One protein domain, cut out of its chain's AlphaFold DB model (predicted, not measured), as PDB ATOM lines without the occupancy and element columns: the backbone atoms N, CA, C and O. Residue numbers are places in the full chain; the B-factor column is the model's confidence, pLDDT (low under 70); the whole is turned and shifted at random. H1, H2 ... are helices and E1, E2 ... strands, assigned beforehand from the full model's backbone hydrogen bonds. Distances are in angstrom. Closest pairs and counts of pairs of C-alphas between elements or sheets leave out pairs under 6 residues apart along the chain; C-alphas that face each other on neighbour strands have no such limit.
ATOM      1  N   ALA A  92     -23.435  29.982 -45.867       71.06
ATOM      2  CA  ALA A  92     -24.199  28.825 -46.326       71.06
ATOM      3  C   ALA A  92     -23.551  28.214 -47.576       71.06
ATOM      4  O   ALA A  92     -23.306  27.008 -47.628       71.06
ATOM      5  N   GLN A  93     -23.183  29.052 -48.549       76.12
ATOM      6  CA  GLN A  93     -22.470  28.597 -49.745       76.12
ATOM      7  C   GLN A  93     -21.062  28.083 -49.424       76.12
ATOM      8  O   GLN A  93     -20.655  27.049 -49.955       76.12
ATOM      9  N   GLY A  94     -20.334  28.753 -48.524       73.75
ATOM     10  CA  GLY A  94     -19.015  28.310 -48.065       73.75
ATOM     11  C   GLY A  94     -19.053  26.939 -47.389       73.75
ATOM     12  O   GLY A  94     -18.188  26.098 -47.636       73.75
ATOM     13  N   MET A  95     -20.098  26.671 -46.603       75.62
ATOM     14  CA  MET A  95     -20.317  25.373 -45.966       75.62
ATOM     15  C   MET A  95     -20.636  24.272 -46.987       75.62
ATOM     16  O   MET A  95     -20.035  23.202 -46.929       75.62
ATOM     17  N   ILE A  96     -21.496  24.539 -47.976       77.75
ATOM     18  CA  ILE A  96     -21.771  23.588 -49.070       77.75
ATOM     19  C   ILE A  96     -20.492  23.295 -49.868       77.75
ATOM     20  O   ILE A  96     -20.211  22.141 -50.199       77.75
ATOM     21  N   ALA A  97     -19.686  24.320 -50.157       78.38
ATOM     22  CA  ALA A  97     -18.415  24.156 -50.854       78.38
ATOM     23  C   ALA A  97     -17.416  23.312 -50.044       78.38
ATOM     24  O   ALA A  97     -16.716  22.476 -50.616       78.38
ATOM     25  N   LEU A  98     -17.391  23.476 -48.717       80.50
ATOM     26  CA  LEU A  98     -16.602  22.639 -47.815       80.50
ATOM     27  C   LEU A  98     -17.078  21.182 -47.822       80.50
ATOM     28  O   LEU A  98     -16.255  20.277 -47.928       80.50
ATOM     29  N   TRP A  99     -18.390  20.943 -47.767       77.31
ATOM     30  CA  TRP A  99     -18.959  19.592 -47.843       77.31
ATOM     31  C   TRP A  99     -18.601  18.897 -49.149       77.31
ATOM     32  O   TRP A  99     -18.177  17.741 -49.148       77.31
ATOM     33  N   LYS A 100     -18.714  19.624 -50.263       81.81
ATOM     34  CA  LYS A 100     -18.327  19.126 -51.579       81.81
ATOM     35  C   LYS A 100     -16.841  18.770 -51.630       81.81
ATOM     36  O   LYS A 100     -16.477  17.715 -52.137       81.81
ATOM     37  N   GLU A 101     -15.980  19.615 -51.070       82.00
ATOM     38  CA  GLU A 101     -14.537  19.374 -51.024       82.00
ATOM     39  C   GLU A 101     -14.181  18.136 -50.185       82.00
ATOM     40  O   GLU A 101     -13.412  17.284 -50.641       82.00
ATOM     41  N   GLN A 102     -14.812  17.976 -49.021       78.62
ATOM     42  CA  GLN A 102     -14.621  16.820 -48.149       78.62
ATOM     43  C   GLN A 102     -15.067  15.507 -48.806       78.62
ATOM     44  O   GLN A 102     -14.335  14.513 -48.762       78.62
ATOM     45  N   ALA A 103     -16.248  15.503 -49.428       75.31
ATOM     46  CA  ALA A 103     -16.844  14.300 -49.999       75.31
ATOM     47  C   ALA A 103     -16.235  13.917 -51.358       75.31
ATOM     48  O   ALA A 103     -15.868  12.759 -51.567       75.31
ATOM     49  N   GLU A 104     -16.109  14.871 -52.283       79.19
ATOM     50  CA  GLU A 104     -15.739  14.589 -53.675       79.19
ATOM     51  C   GLU A 104     -14.227  14.618 -53.913       79.19
ATOM     52  O   GLU A 104     -13.732  13.906 -54.788       79.19
ATOM     53  N   VAL A 105     -13.476  15.423 -53.152       81.81
ATOM     54  CA  VAL A 105     -12.044  15.645 -53.406       81.81
ATOM     55  C   VAL A 105     -11.181  14.961 -52.350       81.81
ATOM     56  O   VAL A 105     -10.365  14.102 -52.694       81.81
ATOM     57  N   LEU A 106     -11.365  15.280 -51.064       78.88
ATOM     58  CA  LEU A 106     -10.522  14.722 -50.001       78.88
ATOM     59  C   LEU A 106     -10.690  13.214 -49.857       78.88
ATOM     60  O   LEU A 106      -9.686  12.504 -49.810       78.88
ATOM     61  N   GLY A 107     -11.929  12.715 -49.825       78.94
ATOM     62  CA  GLY A 107     -12.215  11.288 -49.654       78.94
ATOM     63  C   GLY A 107     -11.442  10.391 -50.638       78.94
ATOM     64  O   GLY A 107     -10.663   9.535 -50.199       78.94
ATOM     65  N   PRO A 108     -11.582  10.592 -51.963       81.19
ATOM     66  CA  PRO A 108     -10.833   9.824 -52.958       81.19
ATOM     67  C   PRO A 108      -9.317  10.049 -52.898       81.19
ATOM     68  O   PRO A 108      -8.550   9.094 -53.043       81.19
ATOM     69  N   MET A 109      -8.863  11.287 -52.655       82.06
ATOM     70  CA  MET A 109      -7.431  11.597 -52.550       82.06
ATOM     71  C   MET A 109      -6.763  10.840 -51.404       82.06
ATOM     72  O   MET A 109      -5.664  10.317 -51.582       82.06
ATOM     73  N   ILE A 110      -7.432  10.763 -50.256       81.62
ATOM     74  CA  ILE A 110      -6.954  10.063 -49.065       81.62
ATOM     75  C   ILE A 110      -6.979   8.550 -49.277       81.62
ATOM     76  O   ILE A 110      -5.996   7.876 -48.977       81.62
ATOM     77  N   ARG A 111      -8.064   8.008 -49.844       80.88
ATOM     78  CA  ARG A 111      -8.179   6.570 -50.135       80.88
ATOM     79  C   ARG A 111      -7.057   6.080 -51.053       80.88
ATOM     80  O   ARG A 111      -6.494   5.012 -50.829       80.88
ATOM     81  N   ASN A 112      -6.703   6.886 -52.051       81.94
ATOM     82  CA  ASN A 112      -5.664   6.570 -53.029       81.94
ATOM     83  C   ASN A 112      -4.253   6.985 -52.581       81.94
ATOM     84  O   ASN A 112      -3.308   6.866 -53.358       81.94
ATOM     85  N   TRP A 113      -4.079   7.523 -51.370       83.50
ATOM     86  CA  TRP A 113      -2.776   8.010 -50.914       83.50
ATOM     87  C   TRP A 113      -1.810   6.889 -50.492       83.50
ATOM     88  O   TRP A 113      -0.679   6.877 -50.989       83.50
ATOM     89  N   PRO A 114      -2.212   5.907 -49.657       81.38
ATOM     90  CA  PRO A 114      -1.320   4.832 -49.210       81.38
ATOM     91  C   PRO A 114      -0.819   3.937 -50.350       81.38
ATOM     92  O   PRO A 114       0.322   3.471 -50.317       81.38
ATOM     93  N   SER A 115      -1.626   3.763 -51.405       76.75
ATOM     94  CA  SER A 115      -1.258   2.954 -52.573       76.75
ATOM     95  C   SER A 115      -0.078   3.530 -53.362       76.75
ATOM     96  O   SER A 115       0.636   2.775 -54.015       76.75
ATOM     97  N   LYS A 116       0.193   4.840 -53.264       78.69
ATOM     98  CA  LYS A 116       1.318   5.494 -53.957       78.69
ATOM     99  C   LYS A 116       2.684   5.208 -53.336       78.69
ATOM    100  O   LYS A 116       3.700   5.486 -53.962       78.69
ATOM    101  N   THR A 117       2.723   4.702 -52.107       76.94
ATOM    102  CA  THR A 117       3.967   4.547 -51.333       76.94
ATOM    103  C   THR A 117       4.248   3.103 -50.936       76.94
ATOM    104  O   THR A 117       5.124   2.869 -50.114       76.94
ATOM    105  N   GLY A 118       3.500   2.142 -51.489       74.56
ATOM    106  CA  GLY A 118       3.712   0.710 -51.254       74.56
ATOM    107  C   GLY A 118       3.221   0.193 -49.898       74.56
ATOM    108  O   GLY A 118       3.443  -0.972 -49.580       74.56
ATOM    109  N   VAL A 119       2.527   1.017 -49.106       83.19
ATOM    110  CA  VAL A 119       2.043   0.631 -47.772       83.19
ATOM    111  C   VAL A 119       0.561   0.263 -47.847       83.19
ATOM    112  O   VAL A 119      -0.223   0.921 -48.532       83.19
ATOM    113  N   ARG A 120       0.153  -0.798 -47.144       83.12
ATOM    114  CA  ARG A 120      -1.249  -1.240 -47.112       83.12
ATOM    115  C   ARG A 120      -1.996  -0.558 -45.979       83.12
ATOM    116  O   ARG A 120      -1.617  -0.702 -44.821       83.12
ATOM    117  N   LEU A 121      -3.064   0.159 -46.308       80.12
ATOM    118  CA  LEU A 121      -3.964   0.733 -45.314       80.12
ATOM    119  C   LEU A 121      -4.761  -0.392 -44.636       80.12
ATOM    120  O   LEU A 121      -5.398  -1.194 -45.313       80.12
ATOM    121  N   VAL A 122      -4.686  -0.455 -43.310       76.00
ATOM    122  CA  VAL A 122      -5.371  -1.446 -42.468       76.00
ATOM    123  C   VAL A 122      -6.657  -0.865 -41.874       76.00
ATOM    124  O   VAL A 122      -7.624  -1.594 -41.681       76.00
ATOM    125  N   SER A 123      -6.698   0.447 -41.619       69.62
ATOM    126  CA  SER A 123      -7.857   1.130 -41.031       69.62
ATOM    127  C   SER A 123      -8.776   1.765 -42.075       69.62
ATOM    128  O   SER A 123      -8.316   2.330 -43.068       69.62
ATOM    129  N   ASN A 124     -10.075   1.807 -41.783       63.41
ATOM    130  CA  ASN A 124     -11.005   2.667 -42.511       63.41
ATOM    131  C   ASN A 124     -10.784   4.125 -42.096       63.41
ATOM    132  O   ASN A 124     -10.933   4.469 -40.926       63.41
ATOM    133  N   VAL A 125     -10.432   4.980 -43.054       62.44
ATOM    134  CA  VAL A 125     -10.340   6.424 -42.821       62.44
ATOM    135  C   VAL A 125     -11.746   7.010 -42.863       62.44
ATOM    136  O   VAL A 125     -12.475   6.791 -43.833       62.44
ATOM    137  N   GLN A 126     -12.118   7.753 -41.826       61.44
ATOM    138  CA  GLN A 126     -13.400   8.446 -41.747       61.44
ATOM    139  C   GLN A 126     -13.147   9.949 -41.802       61.44
ATOM    140  O   GLN A 126     -12.449  10.503 -40.958       61.44
ATOM    141  N   VAL A 127     -13.710  10.609 -42.814       63.47
ATOM    142  CA  VAL A 127     -13.785  12.071 -42.828       63.47
ATOM    143  C   VAL A 127     -14.973  12.440 -41.935       63.47
ATOM    144  O   VAL A 127     -16.085  11.996 -42.234       63.47
ATOM    145  N   PRO A 128     -14.774  13.175 -40.830       62.44
ATOM    146  CA  PRO A 128     -15.880  13.586 -39.981       62.44
ATOM    147  C   PRO A 128     -16.812  14.480 -40.793       62.44
ATOM    148  O   PRO A 128     -16.354  15.297 -41.596       62.44
ATOM    149  N   ALA A 129     -18.116  14.326 -40.575       59.03
ATOM    150  CA  ALA A 129     -19.083  15.246 -41.143       59.03
ATOM    151  C   ALA A 129     -18.746  16.661 -40.661       59.03
ATOM    152  O   ALA A 129     -18.515  16.885 -39.469       59.03
ATOM    153  N   ALA A 130     -18.677  17.614 -41.586       60.06
ATOM    154  CA  ALA A 130     -18.558  19.009 -41.202       60.06
ATOM    155  C   ALA A 130     -19.773  19.431 -40.350       60.06
ATOM    156  O   ALA A 130     -20.866  18.885 -40.534       60.06
ATOM    157  N   PRO A 131     -19.593  20.392 -39.425       60.66
ATOM    158  CA  PRO A 131     -20.672  20.874 -38.572       60.66
ATOM    159  C   PRO A 131     -21.890  21.307 -39.396       60.66
ATOM    160  O   PRO A 131     -21.743  21.914 -40.455       60.66
ATOM    161  N   THR A 132     -23.087  21.013 -38.891       58.78
ATOM    162  CA  THR A 132     -24.363  21.436 -39.493       58.78
ATOM    163  C   THR A 132     -24.645  22.927 -39.299       58.78
ATOM    164  O   THR A 132     -25.516  23.469 -39.974       58.78
ATOM    165  N   ASP A 133     -23.903  23.585 -38.400       59.91
ATOM    166  CA  ASP A 133     -24.039  25.003 -38.089       59.91
ATOM    167  C   ASP A 133     -22.972  25.849 -38.812       59.91
ATOM    168  O   ASP A 133     -21.796  25.817 -38.430       59.91
ATOM    169  N   PRO A 134     -23.365  26.702 -39.779       56.88
ATOM    170  CA  PRO A 134     -22.456  27.598 -40.499       56.88
ATOM    171  C   PRO A 134     -21.724  28.588 -39.586       56.88
ATOM    172  O   PRO A 134     -20.677  29.119 -39.948       56.88
ATOM    173  N   ASN A 135     -22.291  28.873 -38.410       61.72
ATOM    174  CA  ASN A 135     -21.736  29.811 -37.434       61.72
ATOM    175  C   ASN A 135     -20.752  29.154 -36.456       61.72
ATOM    176  O   ASN A 135     -19.988  29.872 -35.818       61.72
ATOM    177  N   ALA A 136     -20.761  27.822 -36.340       61.72
ATOM    178  CA  ALA A 136     -19.830  27.074 -35.495       61.72
ATOM    179  C   ALA A 136     -18.490  26.797 -36.201       61.72
ATOM    180  O   ALA A 136     -17.526  26.359 -35.573       61.72
ATOM    181  N   ILE A 137     -18.418  27.043 -37.513       64.56
ATOM    182  CA  ILE A 137     -17.202  26.868 -38.301       64.56
ATOM    183  C   ILE A 137     -16.251  28.028 -38.001       64.56
ATOM    184  O   ILE A 137     -16.585  29.192 -38.216       64.56
ATOM    185  N   ASN A 138     -15.038  27.705 -37.549       65.62
ATOM    186  CA  ASN A 138     -13.961  28.684 -37.502       65.62
ATOM    187  C   ASN A 138     -13.582  29.057 -38.942       65.62
ATOM    188  O   ASN A 138     -12.984  28.269 -39.675       65.62
ATOM    189  N   THR A 139     -13.962  30.265 -39.343       68.06
ATOM    190  CA  THR A 139     -13.755  30.797 -40.690       68.06
ATOM    191  C   THR A 139     -12.328  31.272 -40.947       68.06
ATOM    192  O   THR A 139     -12.033  31.675 -42.063       68.06
ATOM    193  N   GLU A 140     -11.442  31.258 -39.950       66.94
ATOM    194  CA  GLU A 140     -10.020  31.566 -40.137       66.94
ATOM    195  C   GLU A 140      -9.230  30.304 -40.493       66.94
ATOM    196  O   GLU A 140      -8.415  30.310 -41.417       66.94
ATOM    197  N   ILE A 141      -9.476  29.210 -39.765       75.00
ATOM    198  CA  ILE A 141      -8.794  27.929 -39.964       75.00
ATOM    199  C   ILE A 141      -9.782  26.790 -39.756       75.00
ATOM    200  O   ILE A 141     -10.213  26.513 -38.634       75.00
ATOM    201  N   ILE A 142     -10.052  26.053 -40.828       78.56
ATOM    202  CA  ILE A 142     -10.867  24.846 -40.768       78.56
ATOM    203  C   ILE A 142      -9.945  23.656 -40.529       78.56
ATOM    204  O   ILE A 142      -9.041  23.380 -41.321       78.56
ATOM    205  N   ARG A 143     -10.187  22.947 -39.425       82.25
ATOM    206  CA  ARG A 143      -9.454  21.740 -39.036       82.25
ATOM    207  C   ARG A 143     -10.336  20.526 -39.276       82.25
ATOM    208  O   ARG A 143     -11.419  20.439 -38.705       82.25
ATOM    209  N   ILE A 144      -9.870  19.595 -40.100       81.12
ATOM    210  CA  ILE A 144     -10.591  18.362 -40.424       81.12
ATOM    211  C   ILE A 144      -9.761  17.188 -39.895       81.12
ATOM    212  O   ILE A 144      -8.798  16.780 -40.556       81.12
ATOM    213  N   PRO A 145     -10.075  16.660 -38.698       82.25
ATOM    214  CA  PRO A 145      -9.389  15.489 -38.169       82.25
ATOM    215  C   PRO A 145      -9.866  14.244 -38.921       82.25
ATOM    216  O   PRO A 145     -11.025  13.877 -38.826       82.25
ATOM    217  N   LEU A 146      -8.987  13.568 -39.657       76.88
ATOM    218  CA  LEU A 146      -9.321  12.369 -40.444       76.88
ATOM    219  C   LEU A 146      -9.322  11.074 -39.610       76.88
ATOM    220  O   LEU A 146      -9.484   9.975 -40.144       76.88
ATOM    221  N   GLY A 147      -9.082  11.197 -38.305       78.19
ATOM    222  CA  GLY A 147      -8.913  10.076 -37.391       78.19
ATOM    223  C   GLY A 147      -7.529   9.432 -37.484       78.19
ATOM    224  O   GLY A 147      -6.547  10.043 -37.916       78.19
ATOM    225  N   THR A 148      -7.449   8.184 -37.026       81.81
ATOM    226  CA  THR A 148      -6.197   7.426 -36.970       81.81
ATOM    227  C   THR A 148      -6.006   6.583 -38.223       81.81
ATOM    228  O   THR A 148      -6.842   5.736 -38.539       81.81
ATOM    229  N   PHE A 149      -4.870   6.755 -38.886       84.25
ATOM    230  CA  PHE A 149      -4.407   5.887 -39.957       84.25
ATOM    231  C   PHE A 149      -3.612   4.734 -39.364       84.25
ATOM    232  O   PHE A 149      -2.711   4.953 -38.559       84.25
ATOM    233  N   GLN A 150      -3.913   3.515 -39.798       87.50
ATOM    234  CA  GLN A 150      -3.101   2.330 -39.556       87.50
ATOM    235  C   GLN A 150      -2.601   1.812 -40.895       87.50
ATOM    236  O   GLN A 150      -3.396   1.486 -41.777       87.50
ATOM    237  N   VAL A 151      -1.286   1.749 -41.062       87.62
ATOM    238  CA  VAL A 151      -0.652   1.357 -42.322       87.62
ATOM    239  C   VAL A 151       0.388   0.276 -42.049       87.62
ATOM    240  O   VAL A 151       1.125   0.356 -41.068       87.62
ATOM    241  N   ARG A 152       0.439  -0.749 -42.903       88.62
ATOM    242  CA  ARG A 152       1.302  -1.924 -42.740       88.62
ATOM    243  C   ARG A 152       2.288  -2.076 -43.891       88.62
ATOM    244  O   ARG A 152       1.886  -2.041 -45.057       88.62
ATOM    245  N   GLY A 153       3.559  -2.284 -43.562       88.06
ATOM    246  CA  GLY A 153       4.635  -2.461 -44.535       88.06
ATOM    247  C   GLY A 153       6.012  -2.592 -43.888       88.06
ATOM    248  O   GLY A 153       6.134  -2.790 -42.675       88.06
ATOM    249  N   SER A 154       7.060  -2.468 -44.703       90.00
ATOM    250  CA  SER A 154       8.430  -2.388 -44.200       90.00
ATOM    251  C   SER A 154       8.678  -1.043 -43.504       90.00
ATOM    252  O   SER A 154       7.985  -0.051 -43.752       90.00
ATOM    253  N   PHE A 155       9.692  -0.986 -42.637       88.19
ATOM    254  CA  PHE A 155      10.092   0.265 -41.981       88.19
ATOM    255  C   PHE A 155      10.441   1.370 -42.987       88.19
ATOM    256  O   PHE A 155      10.038   2.522 -42.816       88.19
ATOM    257  N   GLU A 156      11.138   1.018 -44.068       89.38
ATOM    258  CA  GLU A 156      11.527   1.972 -45.101       89.38
ATOM    259  C   GLU A 156      10.309   2.525 -45.857       89.38
ATOM    260  O   GLU A 156      10.216   3.736 -46.077       89.38
ATOM    261  N   ASP A 157       9.340   1.669 -46.191       90.00
ATOM    262  CA  ASP A 157       8.124   2.083 -46.902       90.00
ATOM    263  C   ASP A 157       7.241   2.978 -46.031       90.00
ATOM    264  O   ASP A 157       6.703   3.981 -46.501       90.00
ATOM    265  N   ILE A 158       7.147   2.673 -44.735       88.69
ATOM    266  CA  ILE A 158       6.417   3.493 -43.764       88.69
ATOM    267  C   ILE A 158       7.060   4.878 -43.628       88.69
ATOM    268  O   ILE A 158       6.354   5.886 -43.654       88.69
ATOM    269  N   LEU A 159       8.391   4.968 -43.551       88.88
ATOM    270  CA  LEU A 159       9.075   6.263 -43.518       88.88
ATOM    271  C   LEU A 159       8.896   7.050 -44.821       88.88
ATOM    272  O   LEU A 159       8.657   8.260 -44.777       88.88
ATOM    273  N   LYS A 160       8.990   6.386 -45.979       90.56
ATOM    274  CA  LYS A 160       8.710   7.008 -47.284       90.56
ATOM    275  C   LYS A 160       7.277   7.531 -47.341       90.56
ATOM    276  O   LYS A 160       7.062   8.644 -47.819       90.56
ATOM    277  N   HIS A 161       6.322   6.780 -46.802       90.06
ATOM    278  CA  HIS A 161       4.927   7.186 -46.704       90.06
ATOM    279  C   HIS A 161       4.724   8.406 -45.805       90.06
ATOM    280  O   HIS A 161       4.099   9.376 -46.223       90.06
ATOM    281  N   ILE A 162       5.315   8.423 -44.609       88.81
ATOM    282  CA  ILE A 162       5.221   9.581 -43.709       88.81
ATOM    283  C   ILE A 162       5.820  10.834 -44.371       88.81
ATOM    284  O   ILE A 162       5.229  11.909 -44.325       88.81
ATOM    285  N   ARG A 163       6.959  10.701 -45.067       89.69
ATOM    286  CA  ARG A 163       7.581  11.817 -45.803       89.69
ATOM    287  C   ARG A 163       6.766  12.274 -47.011       89.69
ATOM    288  O   ARG A 163       6.834  13.452 -47.366       89.69
ATOM    289  N   SER A 164       6.028  11.374 -47.662       89.81
ATOM    290  CA  SER A 164       5.284  11.706 -48.878       89.81
ATOM    291  C   SER A 164       4.176  12.717 -48.603       89.81
ATOM    292  O   SER A 164       3.914  13.549 -49.469       89.81
ATOM    293  N   TRP A 165       3.591  12.723 -47.400       87.56
ATOM    294  CA  TRP A 165       2.539  13.658 -46.984       87.56
ATOM    295  C   TRP A 165       2.903  15.136 -47.164       87.56
ATOM    296  O   TRP A 165       2.017  15.946 -47.419       87.56
ATOM    297  N   ARG A 166       4.195  15.497 -47.159       86.00
ATOM    298  CA  ARG A 166       4.658  16.848 -47.536       86.00
ATOM    299  C   ARG A 166       4.178  17.267 -48.934       86.00
ATOM    300  O   ARG A 166       3.920  18.440 -49.195       86.00
ATOM    301  N   ASN A 167       4.059  16.305 -49.841       85.50
ATOM    302  CA  ASN A 167       3.642  16.509 -51.222       85.50
ATOM    303  C   ASN A 167       2.126  16.346 -51.416       85.50
ATOM    304  O   ASN A 167       1.652  16.477 -52.544       85.50
ATOM    305  N   PHE A 168       1.354  16.090 -50.354       84.75
ATOM    306  CA  PHE A 168      -0.101  15.983 -50.439       84.75
ATOM    307  C   PHE A 168      -0.725  17.284 -50.968       84.75
ATOM    308  O   PHE A 168      -0.182  18.374 -50.783       84.75
ATOM    309  N   GLY A 169      -1.867  17.194 -51.653       82.56
ATOM    310  CA  GLY A 169      -2.523  18.347 -52.291       82.56
ATOM    311  C   GLY A 169      -3.155  19.360 -51.324       82.56
ATOM    312  O   GLY A 169      -3.778  20.311 -51.784       82.56
ATOM    313  N   ARG A 170      -3.003  19.162 -50.009       84.81
ATOM    314  CA  ARG A 170      -3.491  20.029 -48.924       84.81
ATOM    315  C   ARG A 170      -2.443  20.162 -47.826       84.81
ATOM    316  O   ARG A 170      -1.478  19.398 -47.803       84.81
ATOM    317  N   LEU A 171      -2.656  21.103 -46.908       84.94
ATOM    318  CA  LEU A 171      -1.888  21.170 -45.669       84.94
ATOM    319  C   LEU A 171      -2.329  20.069 -44.710       84.94
ATOM    320  O   LEU A 171      -3.509  19.956 -44.386       84.94
ATOM    321  N   VAL A 172      -1.364  19.271 -44.262       87.56
ATOM    322  CA  VAL A 172      -1.596  18.114 -43.401       87.56
ATOM    323  C   VAL A 172      -0.638  18.159 -42.224       87.56
ATOM    324  O   VAL A 172       0.558  18.383 -42.402       87.56
ATOM    325  N   GLN A 173      -1.168  17.912 -41.034       87.25
ATOM    326  CA  GLN A 173      -0.396  17.590 -39.845       87.25
ATOM    327  C   GLN A 173      -0.536  16.104 -39.550       87.25
ATOM    328  O   GLN A 173      -1.633  15.548 -39.611       87.25
ATOM    329  N   ILE A 174       0.595  15.495 -39.222       88.25
ATOM    330  CA  ILE A 174       0.693  14.105 -38.805       88.25
ATOM    331  C   ILE A 174       1.094  14.114 -37.340       88.25
ATOM    332  O   ILE A 174       2.082  14.757 -36.977       88.25
ATOM    333  N   ASP A 175       0.334  13.408 -36.517       88.19
ATOM    334  CA  ASP A 175       0.671  13.220 -35.112       88.19
ATOM    335  C   ASP A 175       1.805  12.191 -34.960       88.19
ATOM    336  O   ASP A 175       2.050  11.400 -35.878       88.19
ATOM    337  N   PRO A 176       2.525  12.171 -33.824       87.00
ATOM    338  CA  PRO A 176       3.639  11.252 -33.618       87.00
ATOM    339  C   PRO A 176       3.253   9.789 -33.917       87.00
ATOM    340  O   PRO A 176       2.320   9.270 -33.299       87.00
ATOM    341  N   PRO A 177       3.938   9.109 -34.857       87.44
ATOM    342  CA  PRO A 177       3.581   7.753 -35.245       87.44
ATOM    343  C   PRO A 177       4.050   6.728 -34.210       87.44
ATOM    344  O   PRO A 177       5.213   6.724 -33.808       87.44
ATOM    345  N   SER A 178       3.171   5.798 -33.841       89.94
ATOM    346  CA  SER A 178       3.518   4.610 -33.060       89.94
ATOM    347  C   SER A 178       3.771   3.421 -33.986       89.94
ATOM    348  O   SER A 178       2.916   3.075 -34.805       89.94
ATOM    349  N   LEU A 179       4.933   2.783 -33.851       89.44
ATOM    350  CA  LEU A 179       5.351   1.631 -34.650       89.44
ATOM    351  C   LEU A 179       5.260   0.348 -33.821       89.44
ATOM    352  O   LEU A 179       5.702   0.322 -32.676       89.44
ATOM    353  N   THR A 180       4.706  -0.717 -34.396       89.44
ATOM    354  CA  THR A 180       4.520  -2.005 -33.710       89.44
ATOM    355  C   THR A 180       4.827  -3.196 -34.623       89.44
ATOM    356  O   THR A 180       4.480  -3.204 -35.807       89.44
ATOM    357  N   GLY A 181       5.457  -4.228 -34.053       86.19
ATOM    358  CA  GLY A 181       5.776  -5.492 -34.726       86.19
ATOM    359  C   GLY A 181       7.092  -5.505 -35.527       86.19
ATOM    360  O   GLY A 181       7.723  -4.466 -35.716       86.19
ATOM    361  N   PRO A 182       7.529  -6.690 -35.995       85.31
ATOM    362  CA  PRO A 182       8.755  -6.844 -36.779       85.31
ATOM    363  C   PRO A 182       8.562  -6.494 -38.268       85.31
ATOM    364  O   PRO A 182       7.535  -6.795 -38.880       85.31
ATOM    365  N   SER A 183       9.585  -5.890 -38.883       76.69
ATOM    366  CA  SER A 183       9.679  -5.709 -40.345       76.69
ATOM    367  C   SER A 183       9.828  -7.081 -41.030       76.69
ATOM    368  O   SER A 183      10.555  -7.910 -40.483       76.69
ATOM    369  N   PRO A 184       9.169  -7.372 -42.180       70.50
ATOM    370  CA  PRO A 184       8.501  -6.477 -43.145       70.50
ATOM    371  C   PRO A 184       6.989  -6.278 -42.925       70.50
ATOM    372  O   PRO A 184       6.304  -5.708 -43.773       70.50
ATOM    373  N   GLY A 185       6.443  -6.771 -41.811       81.50
ATOM    374  CA  GLY A 185       5.014  -6.717 -41.493       81.50
ATOM    375  C   GLY A 185       4.648  -5.672 -40.443       81.50
ATOM    376  O   GLY A 185       3.621  -5.851 -39.787       81.50
ATOM    377  N   MET A 186       5.476  -4.640 -40.265       87.81
ATOM    378  CA  MET A 186       5.338  -3.639 -39.207       87.81
ATOM    379  C   MET A 186       4.086  -2.788 -39.431       87.81
ATOM    380  O   MET A 186       3.739  -2.465 -40.568       87.81
ATOM    381  N   THR A 187       3.406  -2.426 -38.347       89.00
ATOM    382  CA  THR A 187       2.222  -1.562 -38.379       89.00
ATOM    383  C   THR A 187       2.559  -0.208 -37.773       89.00
ATOM    384  O   THR A 187       3.060  -0.126 -36.652       89.00
ATOM    385  N   ALA A 188       2.288   0.855 -38.522       88.81
ATOM    386  CA  ALA A 188       2.383   2.232 -38.066       88.81
ATOM    387  C   ALA A 188       0.986   2.799 -37.847       88.81
ATOM    388  O   ALA A 188       0.141   2.705 -38.739       88.81
ATOM    389  N   GLN A 189       0.766   3.414 -36.688       89.81
ATOM    390  CA  GLN A 189      -0.461   4.131 -36.368       89.81
ATOM    391  C   GLN A 189      -0.156   5.600 -36.090       89.81
ATOM    392  O   GLN A 189       0.774   5.904 -35.348       89.81
ATOM    393  N   TYR A 190      -0.915   6.507 -36.696       89.75
ATOM    394  CA  TYR A 190      -0.763   7.948 -36.494       89.75
ATOM    395  C   TYR A 190      -2.068   8.695 -36.789       89.75
ATOM    396  O   TYR A 190      -2.891   8.237 -37.582       89.75
ATOM    397  N   GLY A 191      -2.269   9.841 -36.140       86.38
ATOM    398  CA  GLY A 191      -3.374  10.758 -36.428       86.38
ATOM    399  C   GLY A 191      -3.048  11.671 -37.607       86.38
ATOM    400  O   GLY A 191      -1.888  12.034 -37.813       86.38
ATOM    401  N   VAL A 192      -4.060  12.022 -38.402       85.94
ATOM    402  CA  VAL A 192      -3.908  12.961 -39.522       85.94
ATOM    403  C   VAL A 192      -4.973  14.044 -39.443       85.94
ATOM    404  O   VAL A 192      -6.165  13.749 -39.389       85.94
ATOM    405  N   THR A 193      -4.546  15.303 -39.500       85.38
ATOM    406  CA  THR A 193      -5.444  16.464 -39.553       85.38
ATOM    407  C   THR A 193      -5.151  17.294 -40.796       85.38
ATOM    408  O   THR A 193      -4.001  17.657 -41.046       85.38
ATOM    409  N   VAL A 194      -6.188  17.606 -41.574       85.06
ATOM    410  CA  VAL A 194      -6.095  18.488 -42.745       85.06
ATOM    411  C   VAL A 194      -6.514  19.899 -42.351       85.06
ATOM    412  O   VAL A 194      -7.520  20.085 -41.665       85.06
ATOM    413  N   TYR A 195      -5.752  20.888 -42.809       84.38
ATOM    414  CA  TYR A 195      -6.041  22.303 -42.606       84.38
ATOM    415  C   TYR A 195      -6.476  22.959 -43.913       84.38
ATOM    416  O   TYR A 195      -5.795  22.835 -44.935       84.38
ATOM    417  N   ILE A 196      -7.588  23.690 -43.857       82.69
ATOM    418  CA  ILE A 196      -8.100  24.501 -44.961       82.69
ATOM    419  C   ILE A 196      -8.189  25.954 -44.497       82.69
ATOM    420  O   ILE A 196      -8.778  26.254 -43.459       82.69
ATOM    421  N   PHE A 197      -7.606  26.845 -45.298       79.81
ATOM    422  CA  PHE A 197      -7.666  28.290 -45.110       79.81
ATOM    423  C   PHE A 197      -8.595  28.867 -46.179       79.81
ATOM    424  O   PHE A 197      -8.249  28.804 -47.364       79.81
TER     425      PHE A 197
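This is residues 92 to 197 of the 220 residues of an uncharacterized protein of Armatimonadetes bacterium (UniProt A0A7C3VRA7). A long, twisted ribbon of two antiparallel strands, E1 and E4, runs lengthwise through a rod-shaped domain, with the short strands E2 and E3 one after the other along the other side of E4. The helix H3 packs along the sheet, while the longer H1 also runs lengthwise but only grazes it, and the unnamed stretch of residues 118 to 141 makes a long loop between H2 and E1. The printed part has 106 residues, with three named helices and four named strands in the order H1, H2, E1, H3, E2, E3, E4; the class is mixed, helices and strands. The sheet is branched and antiparallel, E4 being the neighbour of E1, E2 and E3. The whole is compact, with a radius of gyration of the C-alphas of 15.0 A and spans of 49 by 22 by 21 A.

H1, residues 92 to 111, begins with C-alpha 92 at (-24.199, 28.825, -46.326) and is 27.7 A long. H2 is residues 114 to 117. E1, residues 142 to 153, measures 31.6 A, and H3, residues 155 to 167, begins with C-alpha 155 at (10.092, 0.265, -41.981) and measures 19.8 A. E2 is residues 171 to 174, 10.2 A, and E3 is residues 178 to 180. E4, residues 186 to 196, measures 31.7 A and ends with C-alpha 196 at (-8.100, 24.501, -44.961).

E1 and E4 are antiparallel at 161 degrees, with N 142 and O 196 at 2.9 A and N 188 and O 151 at 2.8 A, within hydrogen-bond range. On the other side of E4, E2 is antiparallel to it, with N 173 and O 193 at 2.8 A. E3 and E4 form a hairpin, with N 178 and O 189 at 2.8 A. E2 and E3 are apart. H3 is on the sheet at a height over the sheet of 6.9 A, over E1 and along the strands, at 23 degrees to E1 on the local plane. H2 touches H3, the closest C-alphas being those of Thr 117 and His 161, 5.4 A apart. H1 only grazes the sheet, with residues 98 to 110, and H1 and H3 are apart. Residues 120 to 121 pair antiparallel with residues 151 to 152 of E1. Of the O i to N i+4 pairs, 13 of 16 in H1 and 6 of 9 in H3 are within hydrogen-bond range; H2 is too short for such a pair.

The two C-alphas farthest apart, those of Ala 92 and Pro 182, are 49.5 A apart. The printed part has no cut. The link from H2 to E1, 24 residues, is long; the other links are tight. The mean pLDDT of the printed part is 79.8, and residues 123 to 140 are under 70.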